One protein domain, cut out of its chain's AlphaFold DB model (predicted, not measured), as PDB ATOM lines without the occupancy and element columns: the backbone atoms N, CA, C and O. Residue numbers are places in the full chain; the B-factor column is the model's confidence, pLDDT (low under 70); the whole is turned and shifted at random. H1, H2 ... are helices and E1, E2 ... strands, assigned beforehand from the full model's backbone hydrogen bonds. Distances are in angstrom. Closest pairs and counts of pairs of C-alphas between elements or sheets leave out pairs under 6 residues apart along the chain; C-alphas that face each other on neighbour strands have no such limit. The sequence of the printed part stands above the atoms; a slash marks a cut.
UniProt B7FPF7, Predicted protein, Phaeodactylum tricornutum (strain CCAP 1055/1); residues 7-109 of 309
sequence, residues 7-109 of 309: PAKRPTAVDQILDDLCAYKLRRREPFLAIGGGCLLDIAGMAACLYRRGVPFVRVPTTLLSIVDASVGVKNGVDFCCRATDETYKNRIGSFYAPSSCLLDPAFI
ATOM      1  N   PRO A   7     214.332 337.536 373.908       88.75
ATOM      2  CA  PRO A   7     212.941 337.251 374.284       88.75
ATOM      3  C   PRO A   7     212.442 338.052 375.495       88.75
ATOM      4  O   PRO A   7     211.243 338.302 375.621       88.75
ATOM      5  N   ALA A   8     213.351 338.468 376.384       90.38
ATOM      6  CA  ALA A   8     213.027 339.280 377.553       90.38
ATOM      7  C   ALA A   8     212.886 340.775 377.224       90.38
ATOM      8  O   ALA A   8     212.370 341.542 378.037       90.38
ATOM      9  N   LYS A   9     213.319 341.211 376.035       94.44
ATOM     10  CA  LYS A   9     213.339 342.611 375.609       94.44
ATOM     11  C   LYS A   9     211.954 343.080 375.160       94.44
ATOM     12  O   LYS A   9     211.691 343.328 373.984       94.44
ATOM     13  N   ARG A  10     211.027 343.144 376.116       95.62
ATOM     14  CA  ARG A  10     209.605 343.464 375.922       95.62
ATOM     15  C   ARG A  10     209.168 344.588 376.870       95.62
ATOM     16  O   ARG A  10     209.788 344.758 377.921       95.62
ATOM     17  N   PRO A  11     208.073 345.319 376.571       96.69
ATOM     18  CA  PRO A  11     207.533 346.343 377.472       96.69
ATOM     19  C   PRO A  11     207.284 345.844 378.903       96.69
ATOM     20  O   PRO A  11     207.530 346.571 379.856       96.69
ATOM     21  N   THR A  12     206.907 344.575 379.068       96.19
ATOM     22  CA  THR A  12     206.691 343.953 380.384       96.19
ATOM     23  C   THR A  12     207.943 343.932 381.267       96.19
ATOM     24  O   THR A  12     207.833 344.023 382.487       96.19
ATOM     25  N   ALA A  13     209.143 343.849 380.684       97.25
ATOM     26  CA  ALA A  13     210.388 343.933 381.444       97.25
ATOM     27  C   ALA A  13     210.672 345.366 381.922       97.25
ATOM     28  O   ALA A  13     211.260 345.555 382.986       97.25
ATOM     29  N   VAL A  14     210.218 346.377 381.170       98.00
ATOM     30  CA  VAL A  14     210.252 347.780 381.610       98.00
ATOM     31  C   VAL A  14     209.312 347.960 382.799       98.00
ATOM     32  O   VAL A  14     209.738 348.513 383.811       98.00
ATOM     33  N   ASP A  15     208.085 347.435 382.715       97.81
ATOM     34  CA  ASP A  15     207.107 347.481 383.812       97.81
ATOM     35  C   ASP A  15     207.672 346.863 385.098       97.81
ATOM     36  O   ASP A  15     207.571 347.466 386.163       97.81
ATOM     37  N   GLN A  16     208.370 345.726 384.993       97.88
ATOM     38  CA  GLN A  16     209.006 345.086 386.145       97.88
ATOM     39  C   GLN A  16     210.059 345.984 386.820       97.88
ATOM     40  O   GLN A  16     210.085 346.080 388.046       97.88
ATOM     41  N   ILE A  17     210.900 346.688 386.049       98.19
ATOM     42  CA  ILE A  17     211.839 347.665 386.630       98.19
ATOM     43  C   ILE A  17     211.070 348.823 387.274       98.19
ATOM     44  O   ILE A  17     211.429 349.269 388.361       98.19
ATOM     45  N   LEU A  18     210.013 349.329 386.633       98.56
ATOM     46  CA  LEU A  18     209.215 350.431 387.176       98.56
ATOM     47  C   LEU A  18     208.543 350.055 388.509       98.56
ATOM     48  O   LEU A  18     208.528 350.889 389.423       98.56
ATOM     49  N   ASP A  19     208.052 348.822 388.645       98.50
ATOM     50  CA  ASP A  19     207.515 348.273 389.895       98.50
ATOM     51  C   ASP A  19     208.585 348.234 390.993       98.50
ATOM     52  O   ASP A  19     208.357 348.749 392.094       98.50
ATOM     53  N   ASP A  20     209.782 347.726 390.679       98.25
ATOM     54  CA  ASP A  20     210.916 347.683 391.610       98.25
ATOM     55  C   ASP A  20     211.321 349.098 392.076       98.25
ATOM     56  O   ASP A  20     211.510 349.344 393.273       98.25
ATOM     57  N   LEU A  21     211.389 350.071 391.156       98.44
ATOM     58  CA  LEU A  21     211.705 351.470 391.479       98.44
ATOM     59  C   LEU A  21     210.617 352.136 392.338       98.44
ATOM     60  O   LEU A  21     210.921 352.946 393.223       98.44
ATOM     61  N   CYS A  22     209.341 351.814 392.096       98.44
ATOM     62  CA  CYS A  22     208.215 352.256 392.920       98.44
ATOM     63  C   CYS A  22     208.280 351.672 394.333       98.44
ATOM     64  O   CYS A  22     208.160 352.425 395.305       98.44
ATOM     65  N   ALA A  23     208.511 350.364 394.452       98.44
ATOM     66  CA  ALA A  23     208.620 349.663 395.727       98.44
ATOM     67  C   ALA A  23     209.794 350.192 396.566       98.44
ATOM     68  O   ALA A  23     209.633 350.462 397.759       98.44
ATOM     69  N   TYR A  24     210.942 350.436 395.926       98.31
ATOM     70  CA  TYR A  24     212.119 351.046 396.550       98.31
ATOM     71  C   TYR A  24     211.917 352.531 396.911       98.31
ATOM     72  O   TYR A  24     212.618 353.068 397.768       98.31
ATOM     73  N   LYS A  25     210.922 353.199 396.309       98.12
ATOM     74  CA  LYS A  25     210.656 354.643 396.440       98.12
ATOM     75  C   LYS A  25     211.826 355.498 395.941       98.12
ATOM     76  O   LYS A  25     212.179 356.495 396.581       98.12
ATOM     77  N   LEU A  26     212.379 355.138 394.777       98.44
ATOM     78  CA  LEU A  26     213.494 355.854 394.153       98.44
ATOM     79  C   LEU A  26     213.192 357.360 394.046       98.44
ATOM     80  O   LEU A  26     212.144 357.791 393.535       98.44
ATOM     81  N   ARG A  27     214.126 358.181 394.532       98.25
ATOM     82  CA  ARG A  27     213.998 359.643 394.500       98.25
ATOM     83  C   ARG A  27     214.389 360.200 393.132       98.25
ATOM     84  O   ARG A  27     215.208 359.646 392.417       98.25
ATOM     85  N   ARG A  28     213.862 361.382 392.790       97.75
ATOM     86  CA  ARG A  28     214.038 362.031 391.471       97.75
ATOM     87  C   ARG A  28     215.496 362.192 391.004       97.75
ATOM     88  O   ARG A  28     215.730 362.271 389.805       97.75
ATOM     89  N   ARG A  29     216.451 362.319 391.927       97.44
ATOM     90  CA  ARG A  29     217.879 362.537 391.625       97.44
ATOM     91  C   ARG A  29     218.773 361.386 392.088       97.44
ATOM     92  O   ARG A  29     219.988 361.517 392.037       97.44
ATOM     93  N   GLU A  30     218.181 360.305 392.578       97.88
ATOM     94  CA  GLU A  30     218.919 359.116 392.993       97.88
ATOM     95  C   GLU A  30     219.132 358.224 391.765       97.88
ATOM     96  O   GLU A  30     218.143 357.881 391.110       97.88
ATOM     97  N   PRO A  31     220.384 357.898 391.401       97.81
ATOM     98  CA  PRO A  31     220.647 356.998 390.293       97.81
ATOM     99  C   PRO A  31     220.462 355.540 390.708       97.81
ATOM    100  O   PRO A  31     220.771 355.168 391.838       97.81
ATOM    101  N   PHE A  32     220.046 354.700 389.764       98.38
ATOM    102  CA  PHE A  32     220.172 353.249 389.891       98.38
ATOM    103  C   PHE A  32     221.215 352.702 388.906       98.38
ATOM    104  O   PHE A  32     221.536 353.338 387.897       98.38
ATOM    105  N   LEU A  33     221.765 351.529 389.220       98.38
ATOM    106  CA  LEU A  33     222.759 350.847 388.393       98.38
ATOM    107  C   LEU A  33     222.080 349.789 387.519       98.38
ATOM    108  O   LEU A  33     221.302 348.978 388.019       98.38
ATOM    109  N   ALA A  34     222.420 349.762 386.233       98.19
ATOM    110  CA  ALA A  34     222.052 348.701 385.305       98.19
ATOM    111  C   ALA A  34     223.309 347.907 384.930       98.19
ATOM    112  O   ALA A  34     224.205 348.452 384.288       98.19
ATOM    113  N   ILE A  35     223.383 346.641 385.352       98.38
ATOM    114  CA  ILE A  35     224.572 345.786 385.199       98.38
ATOM    115  C   ILE A  35     224.220 344.578 384.331       98.38
ATOM    116  O   ILE A  35     223.498 343.693 384.790       98.38
ATOM    117  N   GLY A  36     224.699 344.542 383.087       97.50
ATOM    118  CA  GLY A  36     224.431 343.436 382.160       97.50
ATOM    119  C   GLY A  36     224.756 343.750 380.697       97.50
ATOM    120  O   GLY A  36     225.419 344.736 380.391       97.50
ATOM    121  N   GLY A  37     224.282 342.896 379.786       96.81
ATOM    122  CA  GLY A  37     224.427 343.082 378.336       96.81
ATOM    123  C   GLY A  37     223.413 344.057 377.723       96.81
ATOM    124  O   GLY A  37     222.543 344.588 378.412       96.81
ATOM    125  N   GLY A  38     223.491 344.246 376.401       96.25
ATOM    126  CA  GLY A  38     222.729 345.266 375.661       96.25
ATOM    127  C   GLY A  38     221.214 345.229 375.893       96.25
ATOM    128  O   GLY A  38     220.624 346.266 376.178       96.25
ATOM    129  N   CYS A  39     220.592 344.042 375.894       95.81
ATOM    130  CA  CYS A  39     219.150 343.912 376.140       95.81
ATOM    131  C   CYS A  39     218.745 344.522 377.493       95.81
ATOM    132  O   CYS A  39     217.788 345.288 377.559       95.81
ATOM    133  N   LEU A  40     219.492 344.232 378.569       97.31
ATOM    134  CA  LEU A  40     219.199 344.779 379.895       97.31
ATOM    135  C   LEU A  40     219.413 346.294 379.938       97.31
ATOM    136  O   LEU A  40     218.599 347.001 380.529       97.31
ATOM    137  N   LEU A  41     220.507 346.785 379.347       97.69
ATOM    138  CA  LEU A  41     220.839 348.211 379.367       97.69
ATOM    139  C   LEU A  41     219.788 349.047 378.629       97.69
ATOM    140  O   LEU A  41     219.430 350.121 379.114       97.69
ATOM    141  N   ASP A  42     219.248 348.530 377.526       97.75
ATOM    142  CA  ASP A  42     218.159 349.161 376.783       97.75
ATOM    143  C   ASP A  42     216.855 349.202 377.591       97.75
ATOM    144  O   ASP A  42     216.223 350.254 377.705       97.75
ATOM    145  N   ILE A  43     216.460 348.081 378.208       98.06
ATOM    146  CA  ILE A  43     215.257 348.013 379.058       98.06
ATOM    147  C   ILE A  43     215.398 348.977 380.247       98.06
ATOM    148  O   ILE A  43     214.473 349.728 380.567       98.06
ATOM    149  N   ALA A  44     216.570 348.994 380.885       97.94
ATOM    150  CA  ALA A  44     216.859 349.867 382.015       97.94
ATOM    151  C   ALA A  44     216.831 351.349 381.629       97.94
ATOM    152  O   ALA A  44     216.251 352.157 382.354       97.94
ATOM    153  N   GLY A  45     217.406 351.721 380.484       98.06
ATOM    154  CA  GLY A  45     217.363 353.101 380.010       98.06
ATOM    155  C   GLY A  45     215.954 353.553 379.622       98.06
ATOM    156  O   GLY A  45     215.573 354.685 379.927       98.06
ATOM    157  N   MET A  46     215.127 352.655 379.070       98.00
ATOM    158  CA  MET A  46     213.692 352.905 378.877       98.00
ATOM    159  C   MET A  46     212.978 353.168 380.207       98.00
ATOM    160  O   MET A  46     212.267 354.167 380.339       98.00
ATOM    161  N   ALA A  47     213.203 352.326 381.220       98.38
ATOM    162  CA  ALA A  47     212.627 352.528 382.548       98.38
ATOM    163  C   ALA A  47     213.091 353.854 383.174       98.38
ATOM    164  O   ALA A  47     212.272 354.602 383.710       98.38
ATOM    165  N   ALA A  48     214.376 354.199 383.043       98.56
ATOM    166  CA  ALA A  48     214.933 355.457 383.534       98.56
ATOM    167  C   ALA A  48     214.307 356.682 382.847       98.56
ATOM    168  O   ALA A  48     213.983 357.663 383.519       98.56
ATOM    169  N   CYS A  49     214.086 356.616 381.529       98.25
ATOM    170  CA  CYS A  49     213.422 357.666 380.757       98.25
ATOM    171  C   CYS A  49     211.961 357.866 381.204       98.25
ATOM    172  O   CYS A  49     211.495 358.997 381.371       98.25
ATOM    173  N   LEU A  50     211.224 356.774 381.421       98.31
ATOM    174  CA  LEU A  50     209.799 356.817 381.755       98.31
ATOM    175  C   LEU A  50     209.545 357.165 383.228       98.31
ATOM    176  O   LEU A  50     208.624 357.930 383.537       98.31
ATOM    177  N   TYR A  51     210.370 356.665 384.151       98.56
ATOM    178  CA  TYR A  51     210.142 356.829 385.584       98.56
ATOM    179  C   TYR A  51     210.197 358.307 385.990       98.56
ATOM    180  O   TYR A  51     211.213 358.992 385.879       98.56
ATOM    181  N   ARG A  52     209.049 358.826 386.447       97.88
ATOM    182  CA  ARG A  52     208.812 360.248 386.752       97.88
ATOM    183  C   ARG A  52     209.076 361.203 385.574       97.88
ATOM    184  O   ARG A  52     209.113 362.409 385.807       97.88
ATOM    185  N   ARG A  53     209.197 360.739 384.324       98.00
ATOM    186  CA  ARG A  53     209.728 361.514 383.175       98.00
ATOM    187  C   ARG A  53     211.229 361.808 383.322       98.00
ATOM    188  O   ARG A  53     211.633 362.973 383.324       98.00
ATOM    189  N   GLY A  54     212.022 360.779 383.594       98.19
ATOM    190  CA  GLY A  54     213.477 360.850 383.682       98.19
ATOM    191  C   GLY A  54     214.020 360.773 385.108       98.19
ATOM    192  O   GLY A  54     213.780 361.658 385.934       98.19
ATOM    193  N   VAL A  55     214.810 359.747 385.390       98.56
ATOM    194  CA  VAL A  55     215.718 359.675 386.542       98.56
ATOM    195  C   VAL A  55     217.123 359.316 386.068       98.56
ATOM    196  O   VAL A  55     217.264 358.699 385.008       98.56
ATOM    197  N   PRO A  56     218.180 359.732 386.785       98.56
ATOM    198  CA  PRO A  56     219.530 359.334 386.420       98.56
ATOM    199  C   PRO A  56     219.694 357.815 386.553       98.56
ATOM    200  O   PRO A  56     219.059 357.173 387.389       98.56
ATOM    201  N   PHE A  57     220.562 357.242 385.731       98.62
ATOM    202  CA  PHE A  57     220.972 355.845 385.826       98.62
ATOM    203  C   PHE A  57     222.407 355.702 385.321       98.62
ATOM    204  O   PHE A  57     222.910 356.573 384.606       98.62
ATOM    205  N   VAL A  58     223.072 354.622 385.710       98.69
ATOM    206  CA  VAL A  58     224.442 354.304 385.288       98.69
ATOM    207  C   VAL A  58     224.439 352.938 384.621       98.69
ATOM    208  O   VAL A  58     223.845 351.995 385.149       98.69
ATOM    209  N   ARG A  59     225.114 352.826 383.476       98.62
ATOM    210  CA  ARG A  59     225.316 351.548 382.785       98.62
ATOM    211  C   ARG A  59     226.633 350.916 383.223       98.62
ATOM    212  O   ARG A  59     227.657 351.592 383.290       98.62
ATOM    213  N   VAL A  60     226.603 349.615 383.463       98.69
ATOM    214  CA  VAL A  60     227.774 348.761 383.673       98.69
ATOM    215  C   VAL A  60     227.662 347.611 382.664       98.69
ATOM    216  O   VAL A  60     227.041 346.587 382.970       98.69
ATOM    217  N   PRO A  61     228.133 347.806 381.420       98.38
ATOM    218  CA  PRO A  61     228.081 346.775 380.392       98.38
ATOM    219  C   PRO A  61     228.968 345.584 380.748       98.38
ATOM    220  O   PRO A  61     230.114 345.752 381.155       98.38
ATOM    221  N   THR A  62     228.439 344.374 380.566       98.00
ATOM    222  CA  THR A  62     229.153 343.127 380.898       98.00
ATOM    223  C   THR A  62     229.414 342.232 379.690       98.00
ATOM    224  O   THR A  62     230.061 341.196 379.830       98.00
ATOM    225  N   THR A  63     228.893 342.589 378.511       98.19
ATOM    226  CA  THR A  63     229.141 341.863 377.254       98.19
ATOM    227  C   THR A  63     230.071 342.650 376.341       98.19
ATOM    228  O   THR A  63     230.023 343.877 376.375       98.19
ATOM    229  N   LEU A  64     230.860 341.987 375.483       98.50
ATOM    230  CA  LEU A  64     231.724 342.701 374.530       98.50
ATOM    231  C   LEU A  64     230.893 343.656 373.661       98.50
ATOM    232  O   LEU A  64     231.210 344.837 373.583       98.50
ATOM    233  N   LEU A  65     229.769 343.160 373.128       98.00
ATOM    234  CA  LEU A  65     228.795 343.949 372.366       98.00
ATOM    235  C   LEU A  65     228.354 345.206 373.126       98.00
ATOM    236  O   LEU A  65     228.365 346.309 372.589       98.00
ATOM    237  N   SER A  66     227.968 345.064 374.398       97.94
ATOM    238  CA  SER A  66     227.491 346.215 375.168       97.94
ATOM    239  C   SER A  66     228.596 347.203 375.526       97.94
ATOM    240  O   SER A  66     228.304 348.390 375.642       97.94
ATOM    241  N   ILE A  67     229.843 346.750 375.668       98.31
ATOM    242  CA  ILE A  67     230.995 347.622 375.920       98.31
ATOM    243  C   ILE A  67     231.264 348.521 374.709       98.31
ATOM    244  O   ILE A  67     231.465 349.717 374.890       98.31
ATOM    245  N   VAL A  68     231.245 347.964 373.494       98.06
ATOM    246  CA  VAL A  68     231.663 348.684 372.275       98.06
ATOM    247  C   VAL A  68     230.526 349.392 371.532       98.06
ATOM    248  O   VAL A  68     230.806 350.258 370.708       98.06
ATOM    249  N   ASP A  69     229.263 349.055 371.816       97.19
ATOM    250  CA  ASP A  69     228.104 349.609 371.102       97.19
ATOM    251  C   ASP A  69     226.952 350.003 372.044       97.19
ATOM    252  O   ASP A  69     226.767 351.186 372.344       97.19
ATOM    253  N   ALA A  70     226.206 349.033 372.588       95.44
ATOM    254  CA  ALA A  70     224.923 349.312 373.255       95.44
ATOM    255  C   ALA A  70     225.012 350.269 374.466       95.44
ATOM    256  O   ALA A  70     224.040 350.946 374.801       95.44
ATOM    257  N   SER A  71     226.162 350.347 375.147       96.81
ATOM    258  CA  SER A  71     226.356 351.304 376.244       96.81
ATOM    259  C   SER A  71     226.846 352.685 375.801       96.81
ATOM    260  O   SER A  71     226.684 353.628 376.578       96.81
ATOM    261  N   VAL A  72     227.401 352.814 374.591       96.25
ATOM    262  CA  VAL A  72     228.070 354.025 374.087       96.25
ATOM    263  C   VAL A  72     227.054 355.091 373.684       96.25
ATOM    264  O   VAL A  72     227.184 356.257 374.054       96.25
ATOM    265  N   GLY A  73     226.020 354.689 372.941       93.12
ATOM    266  CA  GLY A  73     224.966 355.591 372.483       93.12
ATOM    267  C   GLY A  73     223.942 355.944 373.563       93.12
ATOM    268  O   GLY A  73     224.003 355.494 374.703       93.12
ATOM    269  N   VAL A  74     222.929 356.726 373.191       96.56
ATOM    270  CA  VAL A  74     221.815 357.093 374.094       96.56
ATOM    271  C   VAL A  74     220.501 356.418 373.719       96.56
ATOM    272  O   VAL A  74     219.465 356.704 374.320       96.56
ATOM    273  N   LYS A  75     220.531 355.549 372.707       97.62
ATOM    274  CA  LYS A  75     219.368 354.776 372.290       97.62
ATOM    275  C   LYS A  75     219.034 353.763 373.374       97.62
ATOM    276  O   LYS A  75     219.923 353.170 373.978       97.62
ATOM    277  N   ASN A  76     217.744 353.609 373.609       97.56
ATOM    278  CA  ASN A  76     217.158 352.581 374.447       97.56
ATOM    279  C   ASN A  76     215.908 352.094 373.724       97.56
ATOM    280  O   ASN A  76     215.212 352.902 373.101       97.56
ATOM    281  N   GLY A  77     215.581 350.812 373.826       96.44
ATOM    282  CA  GLY A  77     214.400 350.295 373.153       96.44
ATOM    283  C   GLY A  77     213.972 348.922 373.623       96.44
ATOM    284  O   GLY A  77     214.709 348.202 374.291       96.44
ATOM    285  N   VAL A  78     212.749 348.565 373.261       97.12
ATOM    286  CA  VAL A  78     212.205 347.219 373.415       97.12
ATOM    287  C   VAL A  78     211.516 346.799 372.129       97.12
ATOM    288  O   VAL A  78     211.025 347.642 371.368       97.12
ATOM    289  N   ASP A  79     211.462 345.493 371.897       95.94
ATOM    290  CA  ASP A  79     210.718 344.964 370.764       95.94
ATOM    291  C   ASP A  79     209.223 345.060 371.047       95.94
ATOM    292  O   ASP A  79     208.765 344.904 372.186       95.94
ATOM    293  N   PHE A  80     208.447 345.299 369.997       95.44
ATOM    294  CA  PHE A  80     207.009 345.477 370.113       95.44
ATOM    295  C   PHE A  80     206.260 344.464 369.261       95.44
ATOM    296  O   PHE A  80     206.384 344.462 368.039       95.44
ATOM    297  N   CYS A  81     205.443 343.640 369.918       93.69
ATOM    298  CA  CYS A  81     204.461 342.797 369.249       93.69
ATOM    299  C   CYS A  81     203.204 343.628 368.961       93.69
ATOM    300  O   CYS A  81     202.488 344.059 369.874       93.69
ATOM    301  N   CYS A  82     202.960 343.902 367.684       93.12
ATOM    302  CA  CYS A  82     201.837 344.704 367.241       93.12
ATOM    303  C   CYS A  82     200.575 343.852 367.150       93.12
ATOM    304  O   CYS A  82     200.403 343.048 366.243       93.12
ATOM    305  N   ARG A  83     199.620 344.112 368.044       92.81
ATOM    306  CA  ARG A  83     198.329 343.400 368.082       92.81
ATOM    307  C   ARG A  83     197.475 343.556 366.819       92.81
ATOM    308  O   ARG A  83     196.534 342.795 366.642       92.81
ATOM    309  N   ALA A  84     197.741 344.573 366.000       94.56
ATOM    310  CA  ALA A  84     196.980 344.823 364.777       94.56
ATOM    311  C   ALA A  84     197.512 344.032 363.574       94.56
ATOM    312  O   ALA A  84     196.735 343.725 362.677       94.56
ATOM    313  N   THR A  85     198.811 343.717 363.554       91.19
ATOM    314  CA  THR A  85     199.468 343.003 362.447       91.19
ATOM    315  C   THR A  85     199.921 341.594 362.826       91.19
ATOM    316  O   THR A  85     200.218 340.813 361.935       91.19
ATOM    317  N   ASP A  86     199.942 341.265 364.122       89.06
ATOM    318  CA  ASP A  86     200.535 340.041 364.685       89.06
ATOM    319  C   ASP A  86     202.040 339.897 364.376       89.06
ATOM    320  O   ASP A  86     202.614 338.814 364.401       89.06
ATOM    321  N   GLU A  87     202.702 341.024 364.101       88.56
ATOM    322  CA  GLU A  87     204.132 341.090 363.803       88.56
ATOM    323  C   GLU A  87     204.922 341.590 365.017       88.56
ATOM    324  O   GLU A  87     204.466 342.452 365.778       88.56
ATOM    325  N   THR A  88     206.142 341.074 365.185       90.12
ATOM    326  CA  THR A  88     207.098 341.579 366.178       90.12
ATOM    327  C   THR A  88     208.128 342.464 365.495       90.12
ATOM    328  O   THR A  88     208.795 342.040 364.557       90.12
ATOM    329  N   TYR A  89     208.274 343.691 365.989       91.88
ATOM    330  CA  TYR A  89     209.210 344.673 365.451       91.88
ATOM    331  C   TYR A  89     210.368 344.919 366.417       91.88
ATOM    332  O   TYR A  89     210.147 345.294 367.575       91.88
ATOM    333  N   LYS A  90     211.596 344.791 365.907       92.88
ATOM    334  CA  LYS A  90     212.842 345.045 366.634       92.88
ATOM    335  C   LYS A  90     212.943 346.499 367.097       92.88
ATOM    336  O   LYS A  90     212.797 347.410 366.282       92.88
ATOM    337  N   ASN A  91     213.234 346.729 368.383       93.94
ATOM    338  CA  ASN A  91     213.502 348.062 368.960       93.94
ATOM    339  C   ASN A  91     212.462 349.151 368.595       93.94
ATOM    340  O   ASN A  91     212.790 350.336 368.522       93.94
ATOM    341  N   ARG A  92     211.207 348.771 368.325       94.75
ATOM    342  CA  ARG A  92     210.204 349.670 367.730       94.75
ATOM    343  C   ARG A  92     209.712 350.750 368.689       94.75
ATOM    344  O   ARG A  92     209.302 351.817 368.237       94.75
ATOM    345  N   ILE A  93     209.736 350.485 369.995       96.06
ATOM    346  CA  ILE A  93     209.406 351.470 371.029       96.06
ATOM    347  C   ILE A  93     210.682 351.794 371.788       96.06
ATOM    348  O   ILE A  93     211.300 350.904 372.371       96.06
ATOM    349  N   GLY A  94     211.062 353.069 371.797       97.12
ATOM    350  CA  GLY A  94     212.358 353.490 372.305       97.12
ATOM    351  C   GLY A  94     212.419 354.935 372.778       97.12
ATOM    352  O   GLY A  94     211.433 355.672 372.752       97.12
ATOM    353  N   SER A  95     213.608 355.329 373.225       97.50
ATOM    354  CA  SER A  95     213.943 356.699 373.612       97.50
ATOM    355  C   SER A  95     215.420 356.999 373.365       97.50
ATOM    356  O   SER A  95     216.269 356.111 373.451       97.50
ATOM    357  N   PHE A  96     215.726 358.273 373.126       97.94
ATOM    358  CA  PHE A  96     217.080 358.816 373.214       97.94
ATOM    359  C   PHE A  96     217.265 359.395 374.620       97.94
ATOM    360  O   PHE A  96     216.912 360.547 374.877       97.94
ATOM    361  N   TYR A  97     217.745 358.576 375.554       98.06
ATOM    362  CA  TYR A  97     217.916 358.956 376.955       98.06
ATOM    363  C   TYR A  97     219.295 358.534 377.458       98.06
ATOM    364  O   TYR A  97     219.598 357.345 377.575       98.06
ATOM    365  N   ALA A  98     220.140 359.530 377.723       97.00
ATOM    366  CA  ALA A  98     221.533 359.312 378.075       97.00
ATOM    367  C   ALA A  98     221.688 358.806 379.521       97.00
ATOM    368  O   ALA A  98     221.049 359.350 380.430       97.00
ATOM    369  N   PRO A  99     222.564 357.817 379.769       97.69
ATOM    370  CA  PRO A  99     222.990 357.496 381.123       97.69
ATOM    371  C   PRO A  99     223.803 358.648 381.720       97.69
ATOM    372  O   PRO A  99     224.430 359.432 381.013       97.69
ATOM    373  N   SER A 100     223.826 358.736 383.048       97.75
ATOM    374  CA  SER A 100     224.688 359.690 383.757       97.75
ATOM    375  C   SER A 100     226.164 359.289 383.702       97.75
ATOM    376  O   SER A 100     227.029 360.148 383.827       97.75
ATOM    377  N   SER A 101     226.447 357.993 383.543       97.69
ATOM    378  CA  SER A 101     227.785 357.448 383.311       97.69
ATOM    379  C   SER A 101     227.682 356.036 382.733       97.69
ATOM    380  O   SER A 101     226.721 355.313 383.018       97.69
ATOM    381  N   CYS A 102     228.708 355.622 381.993       98.00
ATOM    382  CA  CYS A 102     228.954 354.231 381.618       98.00
ATOM    383  C   CYS A 102     230.282 353.793 382.242       98.00
ATOM    384  O   CYS A 102     231.285 354.484 382.087       98.00
ATOM    385  N   LEU A 103     230.281 352.692 382.992       98.25
ATOM    386  CA  LEU A 103     231.468 352.158 383.663       98.25
ATOM    387  C   LEU A 103     231.928 350.906 382.921       98.25
ATOM    388  O   LEU A 103     231.332 349.842 383.073       98.25
ATOM    389  N   LEU A 104     232.949 351.059 382.081       97.62
ATOM    390  CA  LEU A 104     233.453 349.991 381.223       97.62
ATOM    391  C   LEU A 104     234.537 349.205 381.964       97.62
ATOM    392  O   LEU A 104     235.607 349.744 382.237       97.62
ATOM    393  N   ASP A 105     234.261 347.941 382.276       96.44
ATOM    394  CA  ASP A 105     235.240 347.014 382.848       96.44
ATOM    395  C   ASP A 105     235.426 345.803 381.916       96.44
ATOM    396  O   ASP A 105     234.587 344.895 381.894       96.44
ATOM    397  N   PRO A 106     236.524 345.757 381.134       92.94
ATOM    398  CA  PRO A 106     236.826 344.634 380.250       92.94
ATOM    399  C   PRO A 106     236.979 343.291 380.979       92.94
ATOM    400  O   PRO A 106     236.881 342.247 380.334       92.94
ATOM    401  N   ALA A 107     237.172 343.273 382.305       94.81
ATOM    402  CA  ALA A 107     237.269 342.031 383.068       94.81
ATOM    403  C   ALA A 107     235.998 341.170 382.961       94.81
ATOM    404  O   ALA A 107     236.084 339.942 383.026       94.81
ATOM    405  N   PHE A 108     234.825 341.773 382.713       97.62
ATOM    406  CA  PHE A 108     233.597 341.009 382.471       97.62
ATOM    407  C   PHE A 108     233.689 340.103 381.233       97.62
ATOM    408  O   PHE A 108     233.041 339.050 381.201       97.62
ATOM    409  N   ILE A 109     234.527 340.449 380.244       97.31
ATOM    410  CA  ILE A 109     234.720 339.665 379.014       97.31
ATOM    411  C   ILE A 109     235.257 338.263 379.301       97.31
ATOM    412  O   ILE A 109     234.818 337.308 378.662       97.31
TER     413      ILE A 109
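AT A GLANCE: This is residues 7 to 109 of the 309 residues of the protein "Predicted protein" of Phaeodactylum tricornutum (strain CCAP 1055/1) (UniProt B7FPF7). Helix H2 is the core, between a small sheet of two parallel strands, E1 and E2, and a long antiparallel hairpin, E3 and E4. H1 packs on another side of H2, H3 packs on the first residues of H2, and the short H4 ends the printed part at one end of the longest axis. The printed part has 103 residues, with four named helices and four named strands in the order H1 E1 H2 E2 H3 E3 E4 H4, a mixed class. It is compact, with a radius of gyration of the C-alphas of 13.6 A and spans of 42 by 32 by 20 A.

HOW THE PARTS SIT: H1, residues 11 to 24, touches H2, residues 38 to 50, with residues 13 to 18 alone, at a steep tilt of 61 degrees; the closest C-alphas, of Val 14 and Ala 47, are 5.4 A apart. E1, residues 32 to 36, is parallel to E2, residues 57 to 61, with N 34 and O 58 2.9 A apart. E1, H2 and E2 form a strand-helix-strand unit, two parallel neighbours with a helix between, its crossover right-handed. Residues 101 to 102 pair parallel with residues 58 to 59 of E2. H3, residues 64 to 70, touches H2, the closest C-alphas, of Gly 38 and Ser 66, being 4.9 A apart. E3, residues 75 to 82, and E4, residues 87 to 96, form the hairpin, with N 82 and O 87 2.8 A apart. The closest C-alphas of H2 and E3, of Asp 42 and Asn 76, are 4.3 A apart. H4, residues 106 to 109, only just touches H3, with 3 pairs of C-alphas within 8 A. Every O i to N i+4 pair is within hydrogen-bond range in H1 and H2, and 2 of 3 in H3; H4 is too short for such a pair.

IN THESE COORDINATES: H1 begins at C-alpha 11 (207.533, 346.343, 377.472) and is 20.2 A long; H2 is 18.4 A, E3 20.8 A and E4 23.9 A. H4 ends at C-alpha 109 (234.720, 339.665, 379.014).

THE WHOLE: The two C-alphas farthest apart, of Ala 84 and Ala 107, are 44.3 A apart. The printed part has no cut and no long link. Its mean pLDDT is 96.8, and no printed residue is under 70.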